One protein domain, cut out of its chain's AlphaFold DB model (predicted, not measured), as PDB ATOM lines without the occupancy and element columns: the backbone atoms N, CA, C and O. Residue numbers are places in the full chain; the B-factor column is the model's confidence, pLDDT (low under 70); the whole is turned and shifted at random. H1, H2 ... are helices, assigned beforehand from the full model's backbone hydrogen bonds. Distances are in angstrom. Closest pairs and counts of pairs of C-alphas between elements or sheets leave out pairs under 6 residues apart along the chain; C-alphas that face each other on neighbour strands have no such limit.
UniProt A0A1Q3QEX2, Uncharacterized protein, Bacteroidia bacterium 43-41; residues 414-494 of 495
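What this domain is: This is residues 414 to 494 of the 495 residues of an uncharacterized protein of Bacteroidia bacterium 43-41 (UniProt A0A1Q3QEX2). A helical hairpin of H4, the longest helix, and H5 packs on one side of H1, which sits in the middle, and a steeply crossed pair, H2 and H3, lies on the other side. H1 crosses both hairpin helices at steep tilts; on the other side it meets H3 near its own first residues, while H2 stays only close to it. The printed part has 81 residues with five named helices, H1 to H5 in chain order, and no named strand; the class is all helix, and the helix packing is mostly crossed. The whole is compact and rounded, with a radius of gyration of the C-alphas of 12.1 A and spans of 27 by 26 by 24 A.

How they stand to each other: H4, residues 465 to 478, touches H5, residues 483 to 492, at a shallow tilt of 9 degrees, opposite ways; they form a helical hairpin, and their closest C-alphas, of Ser 475 and Gln 486, are 4.8 A apart. H1, residues 414 to 426, is the hub, touching three other helices. It touches H4 with residues 414 to 419 alone, at a steep tilt of 59 degrees, the same way; the closest C-alphas, of Gln 415 and Asn 470, are 5.6 A apart. It touches H5 with residues 422 to 426 alone, at a steep tilt of 62 degrees, opposite ways; the closest C-alphas, of Tyr 422 and Ile 485, are 6.8 A apart. H3, residues 451 to 457, touches H1 through residues 414 to 417 of H1 alone, about perpendicular at 78 degrees, with the closest C-alphas, of Pro 414 and Glu 457, 6.1 A apart. H2, residues 436 to 447, touches H3 at a steep tilt of 65 degrees, opposite ways; the closest C-alphas, of Ala 440 and Arg 455, are 5.5 A apart. H2 and H1 are close but not clearly touching, with the closest C-alphas, of Val 417 and Ile 443, 7.4 A apart. H2 is apart from H4 and H5, and H3 is apart from H4 and H5. Each O i to N i+4 pair is within hydrogen-bond range in H1, H2, H3 and H5; in H4 it is 6 of 10.

Where its parts are: H4 measures 20.6 A from C-alpha 465 at (152.955, 108.578, 131.657) to C-alpha 478. H1 measures 18.8 A, from C-alpha 414 at (140.848, 107.814, 135.451) to C-alpha 426. H2 measures 15.9 A, H3 10.1 A and H5 14.4 A, the last ending at C-alpha 492 at (146.952, 114.316, 122.983).

The domain as a whole: The C-alphas farthest apart, of Gln 452 and Glu 480, are 31.6 A apart. The printed part has no cut. The links H2 to H3 and H4 to H5 are tight, H1 to H2 and H3 to H4 are short, and no link is long. The mean pLDDT of the printed part is 90.0, and one residue, Gln 494, is under 70.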
ATOM      1  N   PRO A 414     140.118 106.850 136.280       91.06
ATOM      2  CA  PRO A 414     140.848 107.814 135.451       91.06
ATOM      3  C   PRO A 414     140.480 107.751 133.959       91.06
ATOM      4  O   PRO A 414     140.367 108.780 133.305       91.06
ATOM      5  N   GLN A 415     140.240 106.551 133.416       92.69
ATOM      6  CA  GLN A 415     139.807 106.380 132.022       92.69
ATOM      7  C   GLN A 415     138.389 106.920 131.804       92.69
ATOM      8  O   GLN A 415     138.137 107.587 130.807       92.69
ATOM      9  N   GLN A 416     137.480 106.695 132.759       92.62
ATOM     10  CA  GLN A 416     136.125 107.253 132.722       92.62
ATOM     11  C   GLN A 416     136.154 108.789 132.745       92.62
ATOM     12  O   GLN A 416     135.461 109.420 131.952       92.62
ATOM     13  N   VAL A 417     136.985 109.395 133.601       93.94
ATOM     14  CA  VAL A 417     137.147 110.859 133.667       93.94
ATOM     15  C   VAL A 417     137.667 111.426 132.344       93.94
ATOM     16  O   VAL A 417     137.119 112.412 131.855       93.94
ATOM     17  N   LEU A 418     138.659 110.779 131.726       95.06
ATOM     18  CA  LEU A 418     139.165 111.176 130.409       95.06
ATOM     19  C   LEU A 418     138.094 111.035 129.317       95.06
ATOM     20  O   LEU A 418     137.926 111.949 128.518       95.06
ATOM     21  N   ALA A 419     137.320 109.948 129.306       94.12
ATOM     22  CA  ALA A 419     136.234 109.770 128.341       94.12
ATOM     23  C   ALA A 419     135.184 110.894 128.441       94.12
ATOM     24  O   ALA A 419     134.808 111.480 127.424       94.12
ATOM     25  N   PHE A 420     134.768 111.258 129.660       94.94
ATOM     26  CA  PHE A 420     133.866 112.395 129.874       94.94
ATOM     27  C   PHE A 420     134.493 113.725 129.461       94.94
ATOM     28  O   PHE A 420     133.801 114.559 128.881       94.94
ATOM     29  N   TYR A 421     135.793 113.912 129.698       95.38
ATOM     30  CA  TYR A 421     136.496 115.117 129.274       95.38
ATOM     31  C   TYR A 421     136.406 115.349 127.767       95.38
ATOM     32  O   TYR A 421     136.055 116.450 127.340       95.38
ATOM     33  N   TYR A 422     136.654 114.328 126.953       95.00
ATOM     34  CA  TYR A 422     136.565 114.488 125.503       95.00
ATOM     35  C   TYR A 422     135.128 114.657 125.005       95.00
ATOM     36  O   TYR A 422     134.884 115.497 124.140       95.00
ATOM     37  N   LEU A 423     134.167 113.923 125.576       93.94
ATOM     38  CA  LEU A 423     132.750 114.063 125.219       93.94
ATOM     39  C   LEU A 423     132.218 115.467 125.520       93.94
ATOM     40  O   LEU A 423     131.523 116.057 124.698       93.94
ATOM     41  N   PHE A 424     132.555 116.019 126.684       94.38
ATOM     42  CA  PHE A 424     132.093 117.348 127.078       94.38
ATOM     43  C   PHE A 424     132.705 118.437 126.206       94.38
ATOM     44  O   PHE A 424     131.972 119.304 125.732       94.38
ATOM     45  N   ASN A 425     134.002 118.338 125.902       91.69
ATOM     46  CA  ASN A 425     134.650 119.278 124.992       91.69
ATOM     47  C   ASN A 425     134.032 119.243 123.586       91.69
ATOM     48  O   ASN A 425     133.868 120.300 122.978       91.69
ATOM     49  N   GLU A 426     133.638 118.069 123.082       91.50
ATOM     50  CA  GLU A 426     132.947 117.961 121.789       91.50
ATOM     51  C   GLU A 426     131.551 118.606 121.820       91.50
ATOM     52  O   GLU A 426     131.118 119.198 120.834       91.50
ATOM     53  N   MET A 427     130.877 118.573 122.972       89.94
ATOM     54  CA  MET A 427     129.609 119.277 123.207       89.94
ATOM     55  C   MET A 427     129.786 120.773 123.528       89.94
ATOM     56  O   MET A 427     128.812 121.456 123.837       89.94
ATOM     57  N   GLY A 428     131.014 121.298 123.474       89.19
ATOM     58  CA  GLY A 428     131.316 122.700 123.769       89.19
ATOM     59  C   GLY A 428     131.352 123.046 125.261       89.19
ATOM     60  O   GLY A 428     131.395 124.226 125.606       89.19
ATOM     61  N   ILE A 429     131.359 122.051 126.151       92.38
ATOM     62  CA  ILE A 429     131.477 122.217 127.603       92.38
ATOM     63  C   ILE A 429     132.939 121.966 127.987       92.38
ATOM     64  O   ILE A 429     133.462 120.867 127.816       92.38
ATOM     65  N   ASN A 430     133.621 122.982 128.510       91.81
ATOM     66  CA  ASN A 430     135.038 122.924 128.866       91.81
ATOM     67  C   ASN A 430     135.315 123.650 130.191       91.81
ATOM     68  O   ASN A 430     134.447 124.317 130.754       91.81
ATOM     69  N   PHE A 431     136.542 123.552 130.700       90.69
ATOM     70  CA  PHE A 431     136.901 124.160 131.987       90.69
ATOM     71  C   PHE A 431     136.899 125.699 131.998       90.69
ATOM     72  O   PHE A 431     136.993 126.279 133.075       90.69
ATOM     73  N   ASN A 432     136.765 126.365 130.844       88.94
ATOM     74  CA  ASN A 432     136.644 127.824 130.779       88.94
ATOM     75  C   ASN A 432     135.195 128.294 130.953       88.94
ATOM     76  O   ASN A 432     134.972 129.416 131.398       88.94
ATOM     77  N   ASN A 433     134.213 127.461 130.591       89.62
ATOM     78  CA  ASN A 433     132.791 127.816 130.639       89.62
ATOM     79  C   ASN A 433     131.971 126.992 131.645       89.62
ATOM     80  O   ASN A 433     130.757 127.170 131.730       89.62
ATOM     81  N   SER A 434     132.609 126.109 132.419       90.06
ATOM     82  CA  SER A 434     131.941 125.273 133.420       90.06
ATOM     83  C   SER A 434     132.877 124.849 134.560       90.06
ATOM     84  O   SER A 434     134.088 124.722 134.382       90.06
ATOM     85  N   ASP A 435     132.314 124.638 135.756       91.75
ATOM     86  CA  ASP A 435     133.087 124.365 136.975       91.75
ATOM     87  C   ASP A 435     133.429 122.868 137.114       91.75
ATOM     88  O   ASP A 435     132.557 121.998 137.028       91.75
ATOM     89  N   LYS A 436     134.693 122.546 137.427       91.38
ATOM     90  CA  LYS A 436     135.164 121.161 137.661       91.38
ATOM     91  C   LYS A 436     134.372 120.417 138.749       91.38
ATOM     92  O   LYS A 436     134.250 119.198 138.713       91.38
ATOM     93  N   THR A 437     133.808 121.123 139.721       92.12
ATOM     94  CA  THR A 437     132.915 120.590 140.760       92.12
ATOM     95  C   THR A 437     131.594 120.107 140.165       92.12
ATOM     96  O   THR A 437     131.085 119.070 140.588       92.12
ATOM     97  N   GLN A 438     131.043 120.822 139.178       92.19
ATOM     98  CA  GLN A 438     129.827 120.406 138.468       92.19
ATOM     99  C   GLN A 438     130.099 119.149 137.636       92.19
ATOM    100  O   GLN A 438     129.314 118.204 137.685       92.19
ATOM    101  N   TRP A 439     131.263 119.085 136.984       95.88
ATOM    102  CA  TRP A 439     131.727 117.888 136.279       95.88
ATOM    103  C   TRP A 439     131.889 116.701 137.228       95.88
ATOM    104  O   TRP A 439     131.382 115.616 136.958       95.88
ATOM    105  N   ALA A 440     132.535 116.910 138.379       94.44
ATOM    106  CA  ALA A 440     132.729 115.863 139.375       94.44
ATOM    107  C   ALA A 440     131.401 115.328 139.930       94.44
ATOM    108  O   ALA A 440     131.277 114.122 140.133       94.44
ATOM    109  N   ARG A 441     130.400 116.198 140.145       94.06
ATOM    110  CA  ARG A 441     129.049 115.784 140.558       94.06
ATOM    111  C   ARG A 441     128.374 114.960 139.470       94.06
ATOM    112  O   ARG A 441     127.896 113.874 139.771       94.06
ATOM    113  N   PHE A 442     128.406 115.422 138.220       95.25
ATOM    114  CA  PHE A 442     127.816 114.694 137.097       95.25
ATOM    115  C   PHE A 442     128.434 113.297 136.940       95.25
ATOM    116  O   PHE A 442     127.720 112.296 136.926       95.25
ATOM    117  N   ILE A 443     129.768 113.211 136.895       94.00
ATOM    118  CA  ILE A 443     130.488 111.940 136.742       94.00
ATOM    119  C   ILE A 443     130.243 111.033 137.956       94.00
ATOM    120  O   ILE A 443     130.079 109.827 137.787       94.00
ATOM    121  N   ASN A 444     130.174 111.580 139.176       94.56
ATOM    122  CA  ASN A 444     129.840 110.815 140.382       94.56
ATOM    123  C   ASN A 444     128.435 110.208 140.295       94.56
ATOM    124  O   ASN A 444     128.284 109.016 140.551       94.56
ATOM    125  N   THR A 445     127.438 110.995 139.882       91.44
ATOM    126  CA  THR A 445     126.064 110.519 139.692       91.44
ATOM    127  C   THR A 445     125.980 109.454 138.598       91.44
ATOM    128  O   THR A 445     125.277 108.466 138.776       91.44
ATOM    129  N   PHE A 446     126.730 109.609 137.502       88.00
ATOM    130  CA  PHE A 446     126.680 108.685 136.366       88.00
ATOM    131  C   PHE A 446     127.449 107.375 136.605       88.00
ATOM    132  O   PHE A 446     127.023 106.308 136.175       88.00
ATOM    133  N   THR A 447     128.603 107.434 137.279       86.88
ATOM    134  CA  THR A 447     129.523 106.284 137.414       86.88
ATOM    135  C   THR A 447     129.513 105.631 138.797       86.88
ATOM    136  O   THR A 447     130.103 104.562 138.974       86.88
ATOM    137  N   GLY A 448     128.929 106.289 139.804       86.56
ATOM    138  CA  GLY A 448     128.979 105.868 141.208       86.56
ATOM    139  C   GLY A 448     130.378 105.927 141.844       86.56
ATOM    140  O   GLY A 448     130.560 105.464 142.970       86.56
ATOM    141  N   LYS A 449     131.398 106.459 141.151       87.50
ATOM    142  CA  LYS A 449     132.774 106.544 141.671       87.50
ATOM    143  C   LYS A 449     132.913 107.661 142.702       87.50
ATOM    144  O   LYS A 449     132.198 108.653 142.655       87.50
ATOM    145  N   ASN A 450     133.863 107.518 143.627       92.62
ATOM    146  CA  ASN A 450     134.073 108.475 144.717       92.62
ATOM    147  C   ASN A 450     134.300 109.912 144.198       92.62
ATOM    148  O   ASN A 450     135.212 110.157 143.408       92.62
ATOM    149  N   PHE A 451     133.491 110.852 144.693       90.06
ATOM    150  CA  PHE A 451     133.490 112.257 144.282       90.06
ATOM    151  C   PHE A 451     134.853 112.952 144.436       90.06
ATOM    152  O   PHE A 451     135.299 113.649 143.525       90.06
ATOM    153  N   GLN A 452     135.545 112.741 145.560       90.44
ATOM    154  CA  GLN A 452     136.833 113.382 145.832       90.44
ATOM    155  C   GLN A 452     137.939 112.858 144.906       90.44
ATOM    156  O   GLN A 452     138.797 113.620 144.451       90.44
ATOM    157  N   ASN A 453     137.884 111.571 144.565       90.69
ATOM    158  CA  ASN A 453     138.821 110.969 143.622       90.69
ATOM    159  C   ASN A 453     138.581 111.475 142.193       90.69
ATOM    160  O   ASN A 453     139.543 111.804 141.505       90.69
ATOM    161  N   ILE A 454     137.318 111.622 141.773       92.88
ATOM    162  CA  ILE A 454     136.975 112.233 140.478       92.88
ATOM    163  C   ILE A 454     137.495 113.673 140.412       92.88
ATOM    164  O   ILE A 454     138.131 114.057 139.436       92.88
ATOM    165  N   ARG A 455     137.265 114.473 141.463       92.56
ATOM    166  CA  ARG A 455     137.737 115.865 141.533       92.56
ATOM    167  C   ARG A 455     139.257 115.961 141.381       92.56
ATOM    168  O   ARG A 455     139.741 116.886 140.739       92.56
ATOM    169  N   THR A 456     139.986 115.008 141.957       91.06
ATOM    170  CA  THR A 456     141.445 114.916 141.824       91.06
ATOM    171  C   THR A 456     141.860 114.583 140.388       91.06
ATOM    172  O   THR A 456     142.703 115.279 139.833       91.06
ATOM    173  N   GLU A 457     141.244 113.578 139.756       92.00
ATOM    174  CA  GLU A 457     141.596 113.163 138.384       92.00
ATOM    175  C   GLU A 457     141.130 114.158 137.296       92.00
ATOM    176  O   GLU A 457     141.635 114.119 136.181       92.00
ATOM    177  N   LEU A 458     140.223 115.097 137.601       91.88
ATOM    178  CA  LEU A 458     139.875 116.217 136.704       91.88
ATOM    179  C   LEU A 458     141.000 117.264 136.564       91.88
ATOM    180  O   LEU A 458     140.909 118.171 135.731       91.88
ATOM    181  N   ASN A 459     142.065 117.168 137.363       90.19
ATOM    182  CA  ASN A 459     143.313 117.894 137.127       90.19
ATOM    183  C   ASN A 459     144.207 117.066 136.204       90.19
ATOM    184  O   ASN A 459     145.171 116.444 136.644       90.19
ATOM    185  N   ILE A 460     143.823 117.027 134.929       90.06
ATOM    186  CA  ILE A 460     144.470 116.192 133.921       90.06
ATOM    187  C   ILE A 460     145.834 116.784 133.563       90.06
ATOM    188  O   ILE A 460     145.923 117.922 133.108       90.06
ATOM    189  N   ASP A 461     146.875 115.981 133.753       89.06
ATOM    190  CA  ASP A 461     148.228 116.235 133.270       89.06
ATOM    191  C   ASP A 461     148.498 115.309 132.079       89.06
ATOM    192  O   ASP A 461     148.650 114.095 132.260       89.06
ATOM    193  N   PHE A 462     148.485 115.871 130.868       88.62
ATOM    194  CA  PHE A 462     148.655 115.126 129.615       88.62
ATOM    195  C   PHE A 462     150.088 114.614 129.418       88.62
ATOM    196  O   PHE A 462     150.270 113.567 128.806       88.62
ATOM    197  N   GLU A 463     151.074 115.253 130.050       85.50
ATOM    198  CA  GLU A 463     152.490 114.874 129.977       85.50
ATOM    199  C   GLU A 463     152.814 113.660 130.871       85.50
ATOM    200  O   GLU A 463     153.862 113.012 130.765       85.50
ATOM    201  N   CYS A 464     151.917 113.313 131.800       88.88
ATOM    202  CA  CYS A 464     152.139 112.207 132.715       88.88
ATOM    203  C   CYS A 464     151.967 110.847 132.020       88.88
ATOM    204  O   CYS A 464     150.908 110.518 131.475       88.88
ATOM    205  N   LYS A 465     152.963 109.961 132.184       85.31
ATOM    206  CA  LYS A 465     152.955 108.578 131.657       85.31
ATOM    207  C   LYS A 465     151.695 107.782 132.027       85.31
ATOM    208  O   LYS A 465     151.265 106.909 131.271       85.31
ATOM    209  N   LYS A 466     151.104 108.048 133.200       86.44
ATOM    210  CA  LYS A 466     149.849 107.412 133.644       86.44
ATOM    211  C   LYS A 466     148.677 107.856 132.763       86.44
ATOM    212  O   LYS A 466     147.889 107.009 132.345       86.44
ATOM    213  N   THR A 467     148.579 109.151 132.468       89.56
ATOM    214  CA  THR A 467     147.536 109.737 131.617       89.56
ATOM    215  C   THR A 467     147.664 109.238 130.185       89.56
ATOM    216  O   THR A 467     146.704 108.672 129.672       89.56
ATOM    217  N   GLN A 468     148.859 109.297 129.589       89.19
ATOM    218  CA  GLN A 468     149.124 108.776 128.239       89.19
ATOM    219  C   GLN A 468     148.729 107.296 128.093       89.19
ATOM    220  O   GLN A 468     148.094 106.898 127.115       89.19
ATOM    221  N   LYS A 469     149.035 106.459 129.097       86.44
ATOM    222  CA  LYS A 469     148.623 105.044 129.101       86.44
ATOM    223  C   LYS A 469     147.101 104.881 129.137       86.44
ATOM    224  O   LYS A 469     146.575 103.978 128.492       86.44
ATOM    225  N   ASN A 470     146.400 105.723 129.892       90.31
ATOM    226  CA  ASN A 470     144.942 105.693 129.949       90.31
ATOM    227  C   ASN A 470     144.308 106.209 128.654       90.31
ATOM    228  O   ASN A 470     143.323 105.624 128.215       90.31
ATOM    229  N   LEU A 471     144.891 107.227 128.014       90.31
ATOM    230  CA  LEU A 471     144.424 107.768 126.737       90.31
ATOM    231  C   LEU A 471     144.438 106.722 125.621       90.31
ATOM    232  O   LEU A 471     143.479 106.664 124.868       90.31
ATOM    233  N   ARG A 472     145.437 105.828 125.572       86.88
ATOM    234  CA  ARG A 472     145.455 104.708 124.605       86.88
ATOM    235  C   ARG A 472     144.276 103.746 124.766       86.88
ATOM    236  O   ARG A 472     143.806 103.182 123.796       86.88
ATOM    237  N   VAL A 473     143.794 103.554 125.993       86.56
ATOM    238  CA  VAL A 473     142.603 102.722 126.247       86.56
ATOM    239  C   VAL A 473     141.324 103.503 125.928       86.56
ATOM    240  O   VAL A 473     140.353 102.942 125.436       86.56
ATOM    241  N   VAL A 474     141.317 104.809 126.199       89.19
ATOM    242  CA  VAL A 474     140.179 105.695 125.920       89.19
ATOM    243  C   VAL A 474     140.037 105.985 124.421       89.19
ATOM    244  O   VAL A 474     138.920 106.181 123.961       89.19
ATOM    245  N   SER A 475     141.111 105.969 123.628       90.38
ATOM    246  CA  SER A 475     141.015 106.115 122.170       90.38
ATOM    247  C   SER A 475     140.243 104.958 121.551       90.38
ATOM    248  O   SER A 475     139.404 105.181 120.680       90.38
ATOM    249  N   ASP A 476     140.473 103.740 122.045       85.19
ATOM    250  CA  ASP A 476     139.813 102.535 121.542       85.19
ATOM    251  C   ASP A 476     138.301 102.574 121.805       85.19
ATOM    252  O   ASP A 476     137.522 102.137 120.962       85.19
ATOM    253  N   LEU A 477     137.870 103.187 122.918       88.81
ATOM    254  CA  LEU A 477     136.450 103.409 123.224       88.81
ATOM    255  C   LEU A 477     135.728 104.193 122.118       88.81
ATOM    256  O   LEU A 477     134.563 103.932 121.830       88.81
ATOM    257  N   PHE A 478     136.397 105.184 121.529       90.31
ATOM    258  CA  PHE A 478     135.782 106.096 120.563       90.31
ATOM    259  C   PHE A 478     135.924 105.636 119.109       90.31
ATOM    260  O   PHE A 478     135.357 106.281 118.228       90.31
ATOM    261  N   ALA A 479     136.641 104.540 118.849       87.62
ATOM    262  CA  ALA A 479     137.022 104.128 117.499       87.62
ATOM    263  C   ALA A 479     135.830 103.874 116.565       87.62
ATOM    264  O   ALA A 479     135.851 104.282 115.406       87.62
ATOM    265  N   GLU A 480     134.785 103.224 117.074       82.50
ATOM    266  CA  GLU A 480     133.648 102.788 116.258       82.50
ATOM    267  C   GLU A 480     132.598 103.892 116.069       82.50
ATOM    268  O   GLU A 480     132.106 104.109 114.964       82.50
ATOM    269  N   LEU A 481     132.273 104.624 117.141       82.75
ATOM    270  CA  LEU A 481     131.157 105.577 117.149       82.75
ATOM    271  C   LEU A 481     131.585 107.041 116.983       82.75
ATOM    272  O   LEU A 481     130.804 107.856 116.495       82.75
ATOM    273  N   PHE A 482     132.809 107.403 117.379       90.62
ATOM    274  CA  PHE A 482     133.267 108.796 117.420       90.62
ATOM    275  C   PHE A 482     134.718 108.954 116.917       90.62
ATOM    276  O   PHE A 482     135.583 109.438 117.655       90.62
ATOM    277  N   PRO A 483     135.009 108.642 115.639       88.94
ATOM    278  CA  PRO A 483     136.378 108.637 115.100       88.94
ATOM    279  C   PRO A 483     137.072 110.009 115.166       88.94
ATOM    280  O   PRO A 483     138.292 110.103 115.301       88.94
ATOM    281  N   ARG A 484     136.306 111.109 115.140       89.44
ATOM    282  CA  ARG A 484     136.852 112.465 115.343       89.44
ATOM    283  C   ARG A 484     137.373 112.680 116.762       89.44
ATOM    284  O   ARG A 484     138.401 113.330 116.935       89.44
ATOM    285  N   ILE A 485     136.679 112.137 117.762       92.25
ATOM    286  CA  ILE A 485     137.111 112.197 119.160       92.25
ATOM    287  C   ILE A 485     138.330 111.295 119.351       92.25
ATOM    288  O   ILE A 485     139.314 111.733 119.938       92.25
ATOM    289  N   GLN A 486     138.316 110.086 118.778       93.06
ATOM    290  CA  GLN A 486     139.467 109.181 118.793       93.06
ATOM    291  C   GLN A 486     140.744 109.871 118.292       93.06
ATOM    292  O   GLN A 486     141.773 109.801 118.961       93.06
ATOM    293  N   GLN A 487     140.690 110.575 117.156       89.44
ATOM    294  CA  GLN A 487     141.873 111.250 116.614       89.44
ATOM    295  C   GLN A 487     142.411 112.341 117.555       89.44
ATOM    296  O   GLN A 487     143.626 112.478 117.690       89.44
ATOM    297  N   LYS A 488     141.532 113.084 118.244       90.44
ATOM    298  CA  LYS A 488     141.941 114.067 119.263       90.44
ATOM    299  C   LYS A 488     142.656 113.386 120.433       90.44
ATOM    300  O   LYS A 488     143.747 113.802 120.797       90.44
ATOM    301  N   VAL A 489     142.091 112.288 120.939       90.62
ATOM    302  CA  VAL A 489     142.684 111.485 122.024       90.62
ATOM    303  C   VAL A 489     144.062 110.946 121.632       90.62
ATOM    304  O   VAL A 489     144.976 110.943 122.454       90.62
ATOM    305  N   ILE A 490     144.228 110.495 120.382       89.19
ATOM    306  CA  ILE A 490     145.513 109.999 119.869       89.19
ATOM    307  C   ILE A 490     146.546 111.126 119.840       89.19
ATOM    308  O   ILE A 490     147.651 110.922 120.342       89.19
ATOM    309  N   ASN A 491     146.186 112.296 119.305       87.12
ATOM    310  CA  ASN A 491     147.084 113.448 119.226       87.12
ATOM    311  C   ASN A 491     147.563 113.869 120.625       87.12
ATOM    312  O   ASN A 491     148.763 114.008 120.838       87.12
ATOM    313  N   ASP A 492     146.650 113.946 121.594       84.00
ATOM    314  CA  ASP A 492     146.952 114.316 122.983       84.00
ATOM    315  C   ASP A 492     147.702 113.209 123.759       84.00
ATOM    316  O   ASP A 492     148.183 113.438 124.864       84.00
ATOM    317  N   SER A 493     147.804 111.991 123.209       79.38
ATOM    318  CA  SER A 493     148.568 110.872 123.793       79.38
ATOM    319  C   SER A 493     149.999 110.733 123.256       79.38
ATOM    320  O   SER A 493     150.754 109.893 123.758       79.38
ATOM    321  N   GLN A 494     150.330 111.486 122.199       69.00
ATOM    322  CA  GLN A 494     151.620 111.469 121.494       69.00
ATOM    323  C   GLN A 494     152.495 112.699 121.779       69.00
ATOM    324  O   GLN A 494     153.645 112.724 121.337       69.00
TER     325      GLN A 494